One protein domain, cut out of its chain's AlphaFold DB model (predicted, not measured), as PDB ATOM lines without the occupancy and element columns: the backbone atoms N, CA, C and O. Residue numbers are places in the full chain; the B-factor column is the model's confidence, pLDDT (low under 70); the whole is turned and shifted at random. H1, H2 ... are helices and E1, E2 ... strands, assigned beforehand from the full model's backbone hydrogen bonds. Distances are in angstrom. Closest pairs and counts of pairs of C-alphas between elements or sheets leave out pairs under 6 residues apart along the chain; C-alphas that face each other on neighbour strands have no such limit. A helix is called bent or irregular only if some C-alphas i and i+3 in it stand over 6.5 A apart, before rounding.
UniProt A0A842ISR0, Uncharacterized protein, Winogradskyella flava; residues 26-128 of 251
ATOM      1  N   ASP A  26      34.742   5.948  -0.558       60.06
ATOM      2  CA  ASP A  26      35.417   4.922  -1.373       60.06
ATOM      3  C   ASP A  26      34.730   3.558  -1.255       60.06
ATOM      4  O   ASP A  26      34.629   2.811  -2.225       60.06
ATOM      5  N   THR A  27      34.204   3.244  -0.067       67.94
ATOM      6  CA  THR A  27      33.508   1.974   0.179       67.94
ATOM      7  C   THR A  27      32.130   1.960  -0.474       67.94
ATOM      8  O   THR A  27      31.739   0.924  -1.002       67.94
ATOM      9  N   HIS A  28      31.430   3.100  -0.505       84.00
ATOM     10  CA  HIS A  28      30.119   3.209  -1.148       84.00
ATOM     11  C   HIS A  28      30.188   3.067  -2.671       84.00
ATOM     12  O   HIS A  28      29.332   2.400  -3.247       84.00
ATOM     13  N   LEU A  29      31.205   3.643  -3.327       89.88
ATOM     14  CA  LEU A  29      31.375   3.509  -4.777       89.88
ATOM     15  C   LEU A  29      31.541   2.034  -5.177       89.88
ATOM     16  O   LEU A  29      30.808   1.541  -6.030       89.88
ATOM     17  N   ILE A  30      32.470   1.325  -4.529       89.31
ATOM     18  CA  ILE A  30      32.766  -0.078  -4.845       89.31
ATOM     19  C   ILE A  30      31.575  -0.973  -4.493       89.31
ATOM     20  O   ILE A  30      31.185  -1.801  -5.310       89.31
ATOM     21  N   SER A  31      30.944  -0.781  -3.327       91.38
ATOM     22  CA  SER A  31      29.798  -1.607  -2.928       91.38
ATOM     23  C   SER A  31      28.589  -1.421  -3.844       91.38
ATOM     24  O   SER A  31      27.864  -2.377  -4.107       91.38
ATOM     25  N   ASN A  32      28.352  -0.195  -4.322       95.12
ATOM     26  CA  ASN A  32      27.265   0.071  -5.262       95.12
ATOM     27  C   ASN A  32      27.571  -0.547  -6.628       95.12
ATOM     28  O   ASN A  32      26.696  -1.187  -7.203       95.12
ATOM     29  N   PHE A  33      28.822  -0.444  -7.092       96.19
ATOM     30  CA  PHE A  33      29.266  -1.106  -8.315       96.19
ATOM     31  C   PHE A  33      29.076  -2.624  -8.239       96.19
ATOM     32  O   PHE A  33      28.470  -3.208  -9.127       96.19
ATOM     33  N   GLU A  34      29.540  -3.266  -7.163       94.62
ATOM     34  CA  GLU A  34      29.373  -4.708  -6.939       94.62
ATOM     35  C   GLU A  34      27.900  -5.121  -6.910       94.62
ATOM     36  O   GLU A  34      27.529  -6.140  -7.496       94.62
ATOM     37  N   LYS A  35      27.053  -4.318  -6.255       95.56
ATOM     38  CA  LYS A  35      25.612  -4.557  -6.203       95.56
ATOM     39  C   LYS A  35      24.991  -4.493  -7.598       95.56
ATOM     40  O   LYS A  35      24.361  -5.463  -8.008       95.56
ATOM     41  N   GLU A  36      25.194  -3.405  -8.336       96.50
ATOM     42  CA  GLU A  36      24.640  -3.247  -9.690       96.50
ATOM     43  C   GLU A  36      25.177  -4.317 -10.653       96.50
ATOM     44  O   GLU A  36      24.431  -4.856 -11.468       96.50
ATOM     45  N   LEU A  37      26.450  -4.702 -10.512       94.50
ATOM     46  CA  LEU A  37      27.053  -5.786 -11.284       94.50
ATOM     47  C   LEU A  37      26.375  -7.136 -10.998       94.50
ATOM     48  O   LEU A  37      26.122  -7.902 -11.924       94.50
ATOM     49  N   SER A  38      26.027  -7.407  -9.734       92.69
ATOM     50  CA  SER A  38      25.326  -8.636  -9.330       92.69
ATOM     51  C   SER A  38      23.867  -8.712  -9.798       92.69
ATOM     52  O   SER A  38      23.301  -9.802  -9.870       92.69
ATOM     53  N   GLU A  39      23.259  -7.571 -10.130       93.94
ATOM     54  CA  GLU A  39      21.896  -7.489 -10.667       93.94
ATOM     55  C   GLU A  39      21.848  -7.770 -12.181       93.94
ATOM     56  O   GLU A  39      20.772  -8.005 -12.743       93.94
ATOM     57  N   LEU A  40      23.001  -7.788 -12.863       93.19
ATOM     58  CA  LEU A  40      23.070  -8.166 -14.268       93.19
ATOM     59  C   LEU A  40      22.779  -9.660 -14.441       93.19
ATOM     60  O   LEU A  40      23.405 -10.521 -13.824       93.19
ATOM     61  N   LYS A  41      21.864  -9.981 -15.362       84.75
ATOM     62  CA  LYS A  41      21.567 -11.365 -15.748       84.75
ATOM     63  C   LYS A  41      22.834 -12.068 -16.237       84.75
ATOM     64  O   LYS A  41      23.486 -11.597 -17.168       84.75
ATOM     65  N   SER A  42      23.192 -13.180 -15.605       80.56
ATOM     66  CA  SER A  42      24.466 -13.870 -15.833       80.56
ATOM     67  C   SER A  42      24.436 -14.896 -16.970       80.56
ATOM     68  O   SER A  42      25.428 -15.587 -17.164       80.56
ATOM     69  N   ASP A  43      23.311 -15.045 -17.672       83.88
ATOM     70  CA  ASP A  43      23.049 -16.066 -18.698       83.88
ATOM     71  C   ASP A  43      23.067 -15.528 -20.142       83.88
ATOM     72  O   ASP A  43      23.018 -16.307 -21.092       83.88
ATOM     73  N   GLU A  44      23.205 -14.215 -20.334       88.19
ATOM     74  CA  GLU A  44      23.247 -13.577 -21.654       88.19
ATOM     75  C   GLU A  44      24.634 -12.992 -21.953       88.19
ATOM     76  O   GLU A  44      25.169 -12.233 -21.153       88.19
ATOM     77  N   ILE A  45      25.181 -13.201 -23.160       88.19
ATOM     78  CA  ILE A  45      26.448 -12.566 -23.595       88.19
ATOM     79  C   ILE A  45      26.377 -11.031 -23.515       88.19
ATOM     80  O   ILE A  45      27.373 -10.377 -23.201       88.19
ATOM     81  N   SER A  46      25.186 -10.452 -23.725       90.88
ATOM     82  CA  SER A  46      24.938  -9.005 -23.605       90.88
ATOM     83  C   SER A  46      25.354  -8.434 -22.239       90.88
ATOM     84  O   SER A  46      25.687  -7.252 -22.138       90.88
ATOM     85  N   THR A  47      25.392  -9.281 -21.201       92.44
ATOM     86  CA  THR A  47      25.826  -8.930 -19.845       92.44
ATOM     87  C   THR A  47      27.274  -8.458 -19.786       92.44
ATOM     88  O   THR A  47      27.599  -7.605 -18.965       92.44
ATOM     89  N   LEU A  48      28.143  -8.943 -20.683       93.19
ATOM     90  CA  LEU A  48      29.543  -8.519 -20.736       93.19
ATOM     91  C   LEU A  48      29.651  -7.051 -21.153       93.19
ATOM     92  O   LEU A  48      30.369  -6.287 -20.518       93.19
ATOM     93  N   ASN A  49      28.882  -6.628 -22.162       93.75
ATOM     94  CA  ASN A  49      28.855  -5.224 -22.581       93.75
ATOM     95  C   ASN A  49      28.261  -4.329 -21.494       93.75
ATOM     96  O   ASN A  49      28.855  -3.309 -21.166       93.75
ATOM     97  N   LYS A  50      27.153  -4.749 -20.871       95.69
ATOM     98  CA  LYS A  50      26.537  -4.003 -19.761       95.69
ATOM     99  C   LYS A  50      27.500  -3.838 -18.582       95.69
ATOM    100  O   LYS A  50      27.606  -2.745 -18.040       95.69
ATOM    101  N   ALA A  51      28.233  -4.892 -18.219       96.12
ATOM    102  CA  ALA A  51      29.249  -4.836 -17.170       96.12
ATOM    103  C   ALA A  51      30.404  -3.891 -17.530       96.12
ATOM    104  O   ALA A  51      30.870  -3.138 -16.679       96.12
ATOM    105  N   THR A  52      30.846  -3.901 -18.788       96.12
ATOM    106  CA  THR A  52      31.877  -2.989 -19.299       96.12
ATOM    107  C   THR A  52      31.414  -1.533 -19.278       96.12
ATOM    108  O   THR A  52      32.168  -0.655 -18.860       96.12
ATOM    109  N   ASP A  53      30.178  -1.260 -19.692       96.75
ATOM    110  CA  ASP A  53      29.608   0.089 -19.669       96.75
ATOM    111  C   ASP A  53      29.433   0.589 -18.232       96.75
ATOM    112  O   ASP A  53      29.821   1.715 -17.916       96.75
ATOM    113  N   LEU A  54      28.958  -0.281 -17.336       97.44
ATOM    114  CA  LEU A  54      28.860   0.002 -15.909       97.44
ATOM    115  C   LEU A  54      30.236   0.298 -15.294       97.44
ATOM    116  O   LEU A  54      30.392   1.270 -14.556       97.44
ATOM    117  N   PHE A  55      31.257  -0.494 -15.632       97.31
ATOM    118  CA  PHE A  55      32.627  -0.253 -15.186       97.31
ATOM    119  C   PHE A  55      33.123   1.130 -15.627       97.31
ATOM    120  O   PHE A  55      33.622   1.891 -14.799       97.31
ATOM    121  N   LYS A  56      32.936   1.502 -16.899       96.69
ATOM    122  CA  LYS A  56      33.331   2.827 -17.415       96.69
ATOM    123  C   LYS A  56      32.595   3.972 -16.719       96.69
ATOM    124  O   LYS A  56      33.217   4.984 -16.394       96.69
ATOM    125  N   ASP A  57      31.299   3.813 -16.471       96.81
ATOM    126  CA  ASP A  57      30.497   4.800 -15.748       96.81
ATOM    127  C   ASP A  57      31.046   5.019 -14.327       96.81
ATOM    128  O   ASP A  57      31.340   6.148 -13.930       96.81
ATOM    129  N   TYR A  58      31.321   3.944 -13.588       97.00
ATOM    130  CA  TYR A  58      31.893   4.019 -12.241       97.00
ATOM    131  C   TYR A  58      33.339   4.541 -12.207       97.00
ATOM    132  O   TYR A  58      33.718   5.302 -11.309       97.00
ATOM    133  N   ILE A  59      34.143   4.215 -13.218       94.81
ATOM    134  CA  ILE A  59      35.469   4.804 -13.424       94.81
ATOM    135  C   ILE A  59      35.373   6.323 -13.599       94.81
ATOM    136  O   ILE A  59      36.190   7.050 -13.031       94.81
ATOM    137  N   SER A  60      34.389   6.818 -14.358       93.94
ATOM    138  CA  SER A  60      34.204   8.258 -14.596       93.94
ATOM    139  C   SER A  60      33.839   9.027 -13.321       93.94
ATOM    140  O   SER A  60      34.199  10.195 -13.170       93.94
ATOM    141  N   LYS A  61      33.192   8.342 -12.368       94.38
ATOM    142  CA  LYS A  61      32.837   8.859 -11.037       94.38
ATOM    143  C   LYS A  61      33.990   8.768 -10.032       94.38
ATOM    144  O   LYS A  61      33.893   9.327  -8.944       94.38
ATOM    145  N   SER A  62      35.075   8.068 -10.368       92.75
ATOM    146  CA  SER A  62      36.225   7.896  -9.481       92.75
ATOM    147  C   SER A  62      37.100   9.151  -9.447       92.75
ATOM    148  O   SER A  62      37.505   9.687 -10.478       92.75
ATOM    149  N   HIS A  63      37.474   9.586  -8.248       90.88
ATOM    150  CA  HIS A  63      38.247  10.803  -7.997       90.88
ATOM    151  C   HIS A  63      39.754  10.564  -7.867       90.88
ATOM    152  O   HIS A  63      40.533  11.515  -7.858       90.88
ATOM    153  N   ASN A  64      40.192   9.308  -7.752       89.94
ATOM    154  CA  ASN A  64      41.607   8.960  -7.655       89.94
ATOM    155  C   ASN A  64      41.908   7.584  -8.275       89.94
ATOM    156  O   ASN A  64      41.009   6.793  -8.555       89.94
ATOM    157  N   ASN A  65      43.196   7.298  -8.488       91.00
ATOM    158  CA  ASN A  65      43.647   6.039  -9.089       91.00
ATOM    159  C   ASN A  65      43.326   4.807  -8.230       91.00
ATOM    160  O   ASN A  65      43.033   3.755  -8.782       91.00
ATOM    161  N   SER A  66      43.336   4.934  -6.899       88.62
ATOM    162  CA  SER A  66      43.029   3.816  -5.999       88.62
ATOM    163  C   SER A  66      41.581   3.355  -6.156       88.62
ATOM    164  O   SER A  66      41.327   2.156  -6.229       88.62
ATOM    165  N   GLN A  67      40.635   4.292  -6.252       90.38
ATOM    166  CA  GLN A  67      39.229   3.991  -6.519       90.38
ATOM    167  C   GLN A  67      39.065   3.308  -7.881       90.38
ATOM    168  O   GLN A  67      38.439   2.254  -7.952       90.38
ATOM    169  N   LYS A  68      39.697   3.851  -8.934       91.94
ATOM    170  CA  LYS A  68      39.642   3.272 -10.286       91.94
ATOM    171  C   LYS A  68      40.127   1.826 -10.314       91.94
ATOM    172  O   LYS A  68      39.435   0.943 -10.809       91.94
ATOM    173  N   ASP A  69      41.297   1.585  -9.738       93.81
ATOM    174  CA  ASP A  69      41.907   0.260  -9.714       93.81
ATOM    175  C   ASP A  69      41.109  -0.726  -8.847       93.81
ATOM    176  O   ASP A  69      41.060  -1.915  -9.153       93.81
ATOM    177  N   SER A  70      40.426  -0.246  -7.803       92.56
ATOM    178  CA  SER A  70      39.591  -1.093  -6.939       92.56
ATOM    179  C   SER A  70      38.334  -1.613  -7.648       92.56
ATOM    180  O   SER A  70      37.846  -2.688  -7.305       92.56
ATOM    181  N   LEU A  71      37.834  -0.902  -8.665       94.56
ATOM    182  CA  LEU A  71      36.709  -1.352  -9.496       94.56
ATOM    183  C   LEU A  71      37.101  -2.488 -10.455       94.56
ATOM    184  O   LEU A  71      36.235  -3.224 -10.928       94.56
ATOM    185  N   PHE A  72      38.397  -2.660 -10.744       94.19
ATOM    186  CA  PHE A  72      38.865  -3.672 -11.692       94.19
ATOM    187  C   PHE A  72      38.552  -5.094 -11.225       94.19
ATOM    188  O   PHE A  72      38.136  -5.916 -12.033       94.19
ATOM    189  N   MET A  73      38.730  -5.400  -9.937       91.31
ATOM    190  CA  MET A  73      38.574  -6.771  -9.437       91.31
ATOM    191  C   MET A  73      37.125  -7.273  -9.506       91.31
ATOM    192  O   MET A  73      36.916  -8.355 -10.063       91.31
ATOM    193  N   PRO A  74      36.108  -6.517  -9.041       93.50
ATOM    194  CA  PRO A  74      34.717  -6.911  -9.244       93.50
ATOM    195  C   PRO A  74      34.357  -7.056 -10.724       93.50
ATOM    196  O   PRO A  74      33.788  -8.075 -11.117       93.50
ATOM    197  N   TYR A  75      34.771  -6.096 -11.561       95.19
ATOM    198  CA  TYR A  75      34.559  -6.166 -13.007       95.19
ATOM    199  C   TYR A  75      35.177  -7.437 -13.602       95.19
ATOM    200  O   TYR A  75      34.509  -8.176 -14.318       95.19
ATOM    201  N   PHE A  76      36.441  -7.725 -13.286       91.69
ATOM    202  CA  PHE A  76      37.164  -8.860 -13.848       91.69
ATOM    203  C   PHE A  76      36.572 -10.199 -13.388       91.69
ATOM    204  O   PHE A  76      36.539 -11.159 -14.161       91.69
ATOM    205  N   ASN A  77      36.048 -10.271 -12.162       89.75
ATOM    206  CA  ASN A  77      35.307 -11.437 -11.680       89.75
ATOM    207  C   ASN A  77      34.049 -11.691 -12.517       89.75
ATOM    208  O   ASN A  77      33.830 -12.825 -12.945       89.75
ATOM    209  N   HIS A  78      33.272 -10.647 -12.816       92.44
ATOM    210  CA  HIS A  78      32.100 -10.765 -13.690       92.44
ATOM    211  C   HIS A  78      32.484 -11.073 -15.136       92.44
ATOM    212  O   HIS A  78      31.926 -11.974 -15.748       92.44
ATOM    213  N   TYR A  79      33.497 -10.395 -15.675       92.06
ATOM    214  CA  TYR A  79      34.022 -10.643 -17.017       92.06
ATOM    215  C   TYR A  79      34.457 -12.106 -17.201       92.06
ATOM    216  O   TYR A  79      34.241 -12.691 -18.261       92.06
ATOM    217  N   ASN A  80      34.986 -12.758 -16.156       89.56
ATOM    218  CA  ASN A  80      35.330 -14.181 -16.205       89.56
ATOM    219  C   ASN A  80      34.117 -15.121 -16.376       89.56
ATOM    220  O   ASN A  80      34.321 -16.254 -16.825       89.56
ATOM    221  N   LEU A  81      32.876 -14.674 -16.135       87.75
ATOM    222  CA  LEU A  81      31.662 -15.400 -16.549       87.75
ATOM    223  C   LEU A  81      31.598 -15.576 -18.072       87.75
ATOM    224  O   LEU A  81      31.045 -16.565 -18.558       87.75
ATOM    225  N   GLY A  82      32.243 -14.684 -18.831       88.00
ATOM    226  CA  GLY A  82      32.384 -14.779 -20.282       88.00
ATOM    227  C   GLY A  82      32.965 -16.115 -20.747       88.00
ATOM    228  O   GLY A  82      32.590 -16.608 -21.803       88.00
ATOM    229  N   ARG A  83      33.783 -16.789 -19.925       91.06
ATOM    230  CA  ARG A  83      34.300 -18.136 -20.238       91.06
ATOM    231  C   ARG A  83      33.200 -19.192 -20.354       91.06
ATOM    232  O   ARG A  83      33.372 -20.170 -21.072       91.06
ATOM    233  N   VAL A  84      32.108 -19.030 -19.610       90.69
ATOM    234  CA  VAL A  84      30.950 -19.930 -19.660       90.69
ATOM    235  C   VAL A  84      30.043 -19.524 -20.813       90.69
ATOM    236  O   VAL A  84      29.682 -20.367 -21.628       90.69
ATOM    237  N   LEU A  85      29.745 -18.227 -20.911       91.12
ATOM    238  CA  LEU A  85      28.822 -17.672 -21.899       91.12
ATOM    239  C   LEU A  85      29.309 -17.839 -23.340       91.12
ATOM    240  O   LEU A  85      28.515 -18.115 -24.228       91.12
ATOM    241  N   LEU A  86      30.616 -17.709 -23.573       93.31
ATOM    242  CA  LEU A  86      31.200 -17.700 -24.916       93.31
ATOM    243  C   LEU A  86      31.688 -19.081 -25.379       93.31
ATOM    244  O   LEU A  86      32.197 -19.208 -26.489       93.31
ATOM    245  N   LYS A  87      31.579 -20.133 -24.554       92.31
ATOM    246  CA  LYS A  87      32.207 -21.440 -24.839       92.31
ATOM    247  C   LYS A  87      31.765 -22.038 -26.181       92.31
ATOM    248  O   LYS A  87      32.586 -22.593 -26.916       92.31
ATOM    249  N   ASN A  88      30.478 -21.910 -26.491       92.12
ATOM    250  CA  ASN A  88      29.868 -22.474 -27.695       92.12
ATOM    251  C   ASN A  88      29.747 -21.456 -28.838       92.12
ATOM    252  O   ASN A  88      29.183 -21.782 -29.878       92.12
ATOM    253  N   GLU A  89      30.271 -20.245 -28.654       95.38
ATOM    254  CA  GLU A  89      30.176 -19.192 -29.656       95.38
ATOM    255  C   GLU A  89      31.208 -19.371 -30.783       95.38
ATOM    256  O   GLU A  89      32.254 -20.013 -30.595       95.38
ATOM    257  N   PRO A  90      30.945 -18.788 -31.966       95.50
ATOM    258  CA  PRO A  90      31.926 -18.684 -33.038       95.50
ATOM    259  C   PRO A  90      33.192 -17.929 -32.604       95.50
ATOM    260  O   PRO A  90      33.133 -16.962 -31.844       95.50
ATOM    261  N   GLU A  91      34.355 -18.333 -33.121       94.75
ATOM    262  CA  GLU A  91      35.660 -17.790 -32.708       94.75
ATOM    263  C   GLU A  91      35.779 -16.267 -32.890       94.75
ATOM    264  O   GLU A  91      36.366 -15.592 -32.050       94.75
ATOM    265  N   ASN A  92      35.164 -15.693 -33.927       95.38
ATOM    266  CA  ASN A  92      35.134 -14.240 -34.115       95.38
ATOM    267  C   ASN A  92      34.399 -13.513 -32.974       95.38
ATOM    268  O   ASN A  92      34.840 -12.442 -32.564       95.38
ATOM    269  N   ILE A  93      33.326 -14.095 -32.429       94.94
ATOM    270  CA  ILE A  93      32.612 -13.546 -31.269       94.94
ATOM    271  C   ILE A  93      33.474 -13.679 -30.014       94.94
ATOM    272  O   ILE A  93      33.634 -12.710 -29.279       94.94
ATOM    273  N   ILE A  94      34.089 -14.842 -29.795       95.62
ATOM    274  CA  ILE A  94      34.989 -15.085 -28.655       95.62
ATOM    275  C   ILE A  94      36.138 -14.066 -28.641       95.62
ATOM    276  O   ILE A  94      36.387 -13.411 -27.625       95.62
ATOM    277  N   ASN A  95      36.790 -13.889 -29.792       93.94
ATOM    278  CA  ASN A  95      37.910 -12.970 -29.959       93.94
ATOM    279  C   ASN A  95      37.477 -11.508 -29.780       93.94
ATOM    280  O   ASN A  95      38.211 -10.729 -29.173       93.94
ATOM    281  N   ASN A  96      36.270 -11.143 -30.234       94.56
ATOM    282  CA  ASN A  96      35.716  -9.799 -30.054       94.56
ATOM    283  C   ASN A  96      35.600  -9.402 -28.575       94.56
ATOM    284  O   ASN A  96      35.759  -8.233 -28.244       94.56
ATOM    285  N   TYR A  97      35.371 -10.364 -27.679       93.81
ATOM    286  CA  TYR A  97      35.334 -10.107 -26.239       93.81
ATOM    287  C   TYR A  97      36.691 -10.245 -25.551       93.81
ATOM    288  O   TYR A  97      36.742 -10.074 -24.345       93.81
ATOM    289  N   GLY A  98      37.790 -10.519 -26.263       93.50
ATOM    290  CA  GLY A  98      39.117 -10.668 -25.657       93.50
ATOM    291  C   GLY A  98      39.378 -12.025 -25.010       93.50
ATOM    292  O   GLY A  98      40.167 -12.120 -24.066       93.50
ATOM    293  N   PHE A  99      38.733 -13.076 -25.511       94.44
ATOM    294  CA  PHE A  99      39.024 -14.454 -25.136       94.44
ATOM    295  C   PHE A  99      39.646 -15.218 -26.300       94.44
ATOM    296  O   PHE A  99      39.505 -14.836 -27.456       94.44
ATOM    297  N   LYS A 100      40.304 -16.331 -25.982       93.50
ATOM    298  CA  LYS A 100      40.784 -17.304 -26.964       93.50
ATOM    299  C   LYS A 100      40.551 -18.725 -26.463       93.50
ATOM    300  O   LYS A 100      40.689 -18.997 -25.265       93.50
ATOM    301  N   LYS A 101      40.234 -19.632 -27.390       91.81
ATOM    302  CA  LYS A 101      40.219 -21.078 -27.146       91.81
ATOM    303  C   LYS A 101      41.646 -21.613 -27.104       91.81
ATOM    304  O   LYS A 101      42.423 -21.422 -28.037       91.81
ATOM    305  N   ILE A 102      41.991 -22.289 -26.014       88.38
ATOM    306  CA  ILE A 102      43.256 -23.007 -25.871       88.38
ATOM    307  C   ILE A 102      42.984 -24.471 -25.550       88.38
ATOM    308  O   ILE A 102      42.040 -24.794 -24.827       88.38
ATOM    309  N   GLN A 103      43.840 -25.356 -26.051       84.69
ATOM    310  CA  GLN A 103      43.784 -26.776 -25.735       84.69
ATOM    311  C   GLN A 103      44.894 -27.123 -24.746       84.69
ATOM    312  O   GLN A 103      46.070 -26.861 -24.993       84.69
ATOM    313  N   LYS A 104      44.522 -27.702 -23.603       80.00
ATOM    314  CA  LYS A 104      45.467 -28.128 -22.565       80.00
ATOM    315  C   LYS A 104      44.995 -29.437 -21.950       80.00
ATOM    316  O   LYS A 104      43.851 -29.531 -21.522       80.00
ATOM    317  N   GLU A 105      45.867 -30.442 -21.882       79.88
ATOM    318  CA  GLU A 105      45.512 -31.769 -21.339       79.88
ATOM    319  C   GLU A 105      44.211 -32.324 -21.972       79.88
ATOM    320  O   GLU A 105      43.295 -32.720 -21.255       79.88
ATOM    321  N   GLU A 106      44.099 -32.260 -23.309       83.62
ATOM    322  CA  GLU A 106      42.936 -32.727 -24.100       83.62
ATOM    323  C   GLU A 106      41.604 -32.008 -23.818       83.62
ATOM    324  O   GLU A 106      40.557 -32.397 -24.331       83.62
ATOM    325  N   LYS A 107      41.626 -30.924 -23.041       86.12
ATOM    326  CA  LYS A 107      40.450 -30.103 -22.744       86.12
ATOM    327  C   LYS A 107      40.585 -28.726 -23.373       86.12
ATOM    328  O   LYS A 107      41.658 -28.121 -23.343       86.12
ATOM    329  N   GLU A 108      39.480 -28.234 -23.917       87.00
ATOM    330  CA  GLU A 108      39.366 -26.861 -24.395       87.00
ATOM    331  C   GLU A 108      39.015 -25.929 -23.229       87.00
ATOM    332  O   GLU A 108      38.115 -26.211 -22.430       87.00
ATOM    333  N   TYR A 109      39.726 -24.809 -23.146       88.19
ATOM    334  CA  TYR A 109      39.476 -23.742 -22.188       88.19
ATOM    335  C   TYR A 109      39.375 -22.406 -22.909       88.19
ATOM    336  O   TYR A 109      40.081 -22.164 -23.885       88.19
ATOM    337  N   LEU A 110      38.556 -21.510 -22.360       91.75
ATOM    338  CA  LEU A 110      38.605 -20.093 -22.690       91.75
ATOM    339  C   LEU A 110      39.479 -19.355 -21.688       91.75
ATOM    340  O   LEU A 110      39.258 -19.428 -20.474       91.75
ATOM    341  N   VAL A 111      40.466 -18.636 -22.213       90.19
ATOM    342  CA  VAL A 111      41.348 -17.766 -21.434       90.19
ATOM    343  C   VAL A 111      41.258 -16.337 -21.949       90.19
ATOM    344  O   VAL A 111      41.075 -16.140 -23.153       90.19
ATOM    345  N   PRO A 112      41.350 -15.338 -21.059       91.31
ATOM    346  CA  PRO A 112      41.480 -13.958 -21.484       91.31
ATOM    347  C   PRO A 112      42.837 -13.769 -22.165       91.31
ATOM    348  O   PRO A 112      43.844 -14.330 -21.733       91.31
ATOM    349  N   VAL A 113      42.859 -12.974 -23.226       90.88
ATOM    350  CA  VAL A 113      44.073 -12.636 -23.972       90.88
ATOM    351  C   VAL A 113      44.115 -11.139 -24.224       90.88
ATOM    352  O   VAL A 113      43.097 -10.453 -24.140       90.88
ATOM    353  N   GLN A 114      45.299 -10.617 -24.530       90.38
ATOM    354  CA  GLN A 114      45.419  -9.225 -24.943       90.38
ATOM    355  C   GLN A 114      44.571  -8.986 -26.202       90.38
ATOM    356  O   GLN A 114      44.692  -9.720 -27.181       90.38
ATOM    357  N   SER A 115      43.702  -7.978 -26.155       92.12
ATOM    358  CA  SER A 115      42.780  -7.642 -27.239       92.12
ATOM    359  C   SER A 115      42.480  -6.149 -27.270       92.12
ATOM    360  O   SER A 115      42.528  -5.477 -26.235       92.12
ATOM    361  N   ASP A 116      42.092  -5.654 -28.444       93.69
ATOM    362  CA  ASP A 116      41.639  -4.270 -28.617       93.69
ATOM    363  C   ASP A 116      40.416  -3.971 -27.744       93.69
ATOM    364  O   ASP A 116      40.286  -2.872 -27.207       93.69
ATOM    365  N   TYR A 117      39.552  -4.970 -27.526       92.75
ATOM    366  CA  TYR A 117      38.407  -4.842 -26.631       92.75
ATOM    367  C   TYR A 117      38.841  -4.515 -25.201       92.75
ATOM    368  O   TYR A 117      38.407  -3.503 -24.651       92.75
ATOM    369  N   LEU A 118      39.704  -5.332 -24.591       93.69
ATOM    370  CA  LEU A 118      40.152  -5.091 -23.217       93.69
ATOM    371  C   LEU A 118      40.976  -3.807 -23.117       93.69
ATOM    372  O   LEU A 118      40.830  -3.063 -22.147       93.69
ATOM    373  N   GLU A 119      41.802  -3.517 -24.120       95.50
ATOM    374  CA  GLU A 119      42.644  -2.326 -24.132       95.50
ATOM    375  C   GLU A 119      41.807  -1.038 -24.182       95.50
ATOM    376  O   GLU A 119      41.959  -0.166 -23.322       95.50
ATOM    377  N   ALA A 120      40.873  -0.946 -25.132       94.19
ATOM    378  CA  ALA A 120      40.053   0.245 -25.349       94.19
ATOM    379  C   ALA A 120      38.952   0.427 -24.297       94.19
ATOM    380  O   ALA A 120      38.545   1.557 -24.019       94.19
ATOM    381  N   ASN A 121      38.446  -0.667 -23.719       94.38
ATOM    382  CA  ASN A 121      37.276  -0.613 -22.845       94.38
ATOM    383  C   ASN A 121      37.592  -0.728 -21.354       94.38
ATOM    384  O   ASN A 121      36.776  -0.287 -20.549       94.38
ATOM    385  N   VAL A 122      38.747  -1.288 -20.984       95.00
ATOM    386  CA  VAL A 122      39.086  -1.573 -19.582       95.00
ATOM    387  C   VAL A 122      40.445  -0.984 -19.223       95.00
ATOM    388  O   VAL A 122      40.528  -0.082 -18.395       95.00
ATOM    389  N   ILE A 123      41.514  -1.458 -19.867       95.88
ATOM    390  CA  ILE A 123      42.900  -1.195 -19.456       95.88
ATOM    391  C   ILE A 123      43.236   0.294 -19.559       95.88
ATOM    392  O   ILE A 123      43.797   0.853 -18.620       95.88
ATOM    393  N   THR A 124      42.840   0.973 -20.640       95.88
ATOM    394  CA  THR A 124      43.147   2.402 -20.859       95.88
ATOM    395  C   THR A 124      42.701   3.310 -19.704       95.88
ATOM    396  O   THR A 124      43.336   4.340 -19.457       95.88
ATOM    397  N   TYR A 125      41.671   2.914 -18.959       95.12
ATOM    398  CA  TYR A 125      41.087   3.710 -17.883       95.12
ATOM    399  C   TYR A 125      41.734   3.522 -16.503       95.12
ATOM    400  O   TYR A 125      41.457   4.299 -15.587       95.12
ATOM    401  N   LEU A 126      42.576   2.500 -16.349       95.50
ATOM    402  CA  LEU A 126      43.219   2.145 -15.082       95.50
ATOM    403  C   LEU A 126      44.448   3.025 -14.805       95.50
ATOM    404  O   LEU A 126      44.894   3.795 -15.659       95.50
ATOM    405  N   SER A 127      45.023   2.919 -13.608       95.69
ATOM    406  CA  SER A 127      46.319   3.544 -13.322       95.69
ATOM    407  C   SER A 127      47.452   2.904 -14.139       95.69
ATOM    408  O   SER A 127      47.357   1.753 -14.562       95.69
ATOM    409  N   GLU A 128      48.568   3.612 -14.344       96.25
ATOM    410  CA  GLU A 128      49.718   3.057 -15.080       96.25
ATOM    411  C   GLU A 128      50.277   1.744 -14.485       96.25
ATOM    412  O   GLU A 128      50.523   0.808 -15.254       96.25
TER     413      GLU A 128
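This is residues 26 to 128 of the 251 residues of an uncharacterized protein of Winogradskyella flava (UniProt A0A842ISR0). A two-stranded hairpin, E1 and E2, makes one end of the domain, and an up-and-down bundle of three helices, H1, H2 and H3, makes the other. Short helices H4 and H5 lie near the hairpin, and after it H6 returns close to H2 of the bundle. The printed part has 103 residues, with six named helices and two named strands in the order H1 H2 H3 H4 H5 E1 E2 H6; the sheet, E1 - E2, is antiparallel and the class is mostly helix. The whole is compact, with a radius of gyration of the C-alphas of 14.3 A, and only just elongated, spanning 45 by 30 by 23 A.

Strand E1 is residues 99 to 104, 15.3 A from first to last C-alpha, and E2 is residues 107 to 112, 16.2 A. H5 is residues 91 to 96 and H4 is residues 82 to 85. H3, residues 65 to 79, measures 20.8 A; it is neither bent nor irregular, but only just: C-alphas 70 and 73 are 6.3 A apart. H2, residues 46 to 60, measures 21.6 A. H1, residues 26 to 39, measures 20.6 A and begins at C-alpha 26 (35.417, 4.922, -1.373). H6, residues 116 to 121, ends at C-alpha 121 (37.276, -0.613, -22.845).

E1 and E2 form an antiparallel hairpin at 147 degrees; N 102 and O 109, at 2.9 A, and N 111 and O 100, at 3.1 A, are within hydrogen-bond range. The closest C-alphas of H5 and E1 are those of Ile 94 and Lys 100, 6.4 A apart. Those of H4 and E2 are Arg 83 and Leu 110, 5.3 A apart. H3 and H4 meet only through their link. H2 and H3 form a helical hairpin and touch at Ile 59 and Lys 68, their closest C-alphas, 5.4 A apart, at a shallow tilt of 6 degrees, opposite ways. H1 and H2, also a helical hairpin, touch at Leu 37 and Ala 51, their closest C-alphas, 6.4 A apart. H1 and H3 touch and run the same way at a shallow tilt of 17 degrees; their closest C-alphas are those of Glu 34 and Pro 74, 6.2 A apart. H6 is close to H2 but not clearly touching, with the C-alphas of Thr 52 and Asn 121 closest at 6.9 A. Every O i to N i+4 pair is within hydrogen-bond range in H1, H2, H5 and H6, against 8 of 11 in H3; H4 is too short for such a pair.

The two C-alphas farthest apart are those of His 63 and Glu 106, at 46.6 A. The printed part has no cut and no long link. The mean pLDDT of the printed part is 91.7, and residues 26 to 27 are under 70.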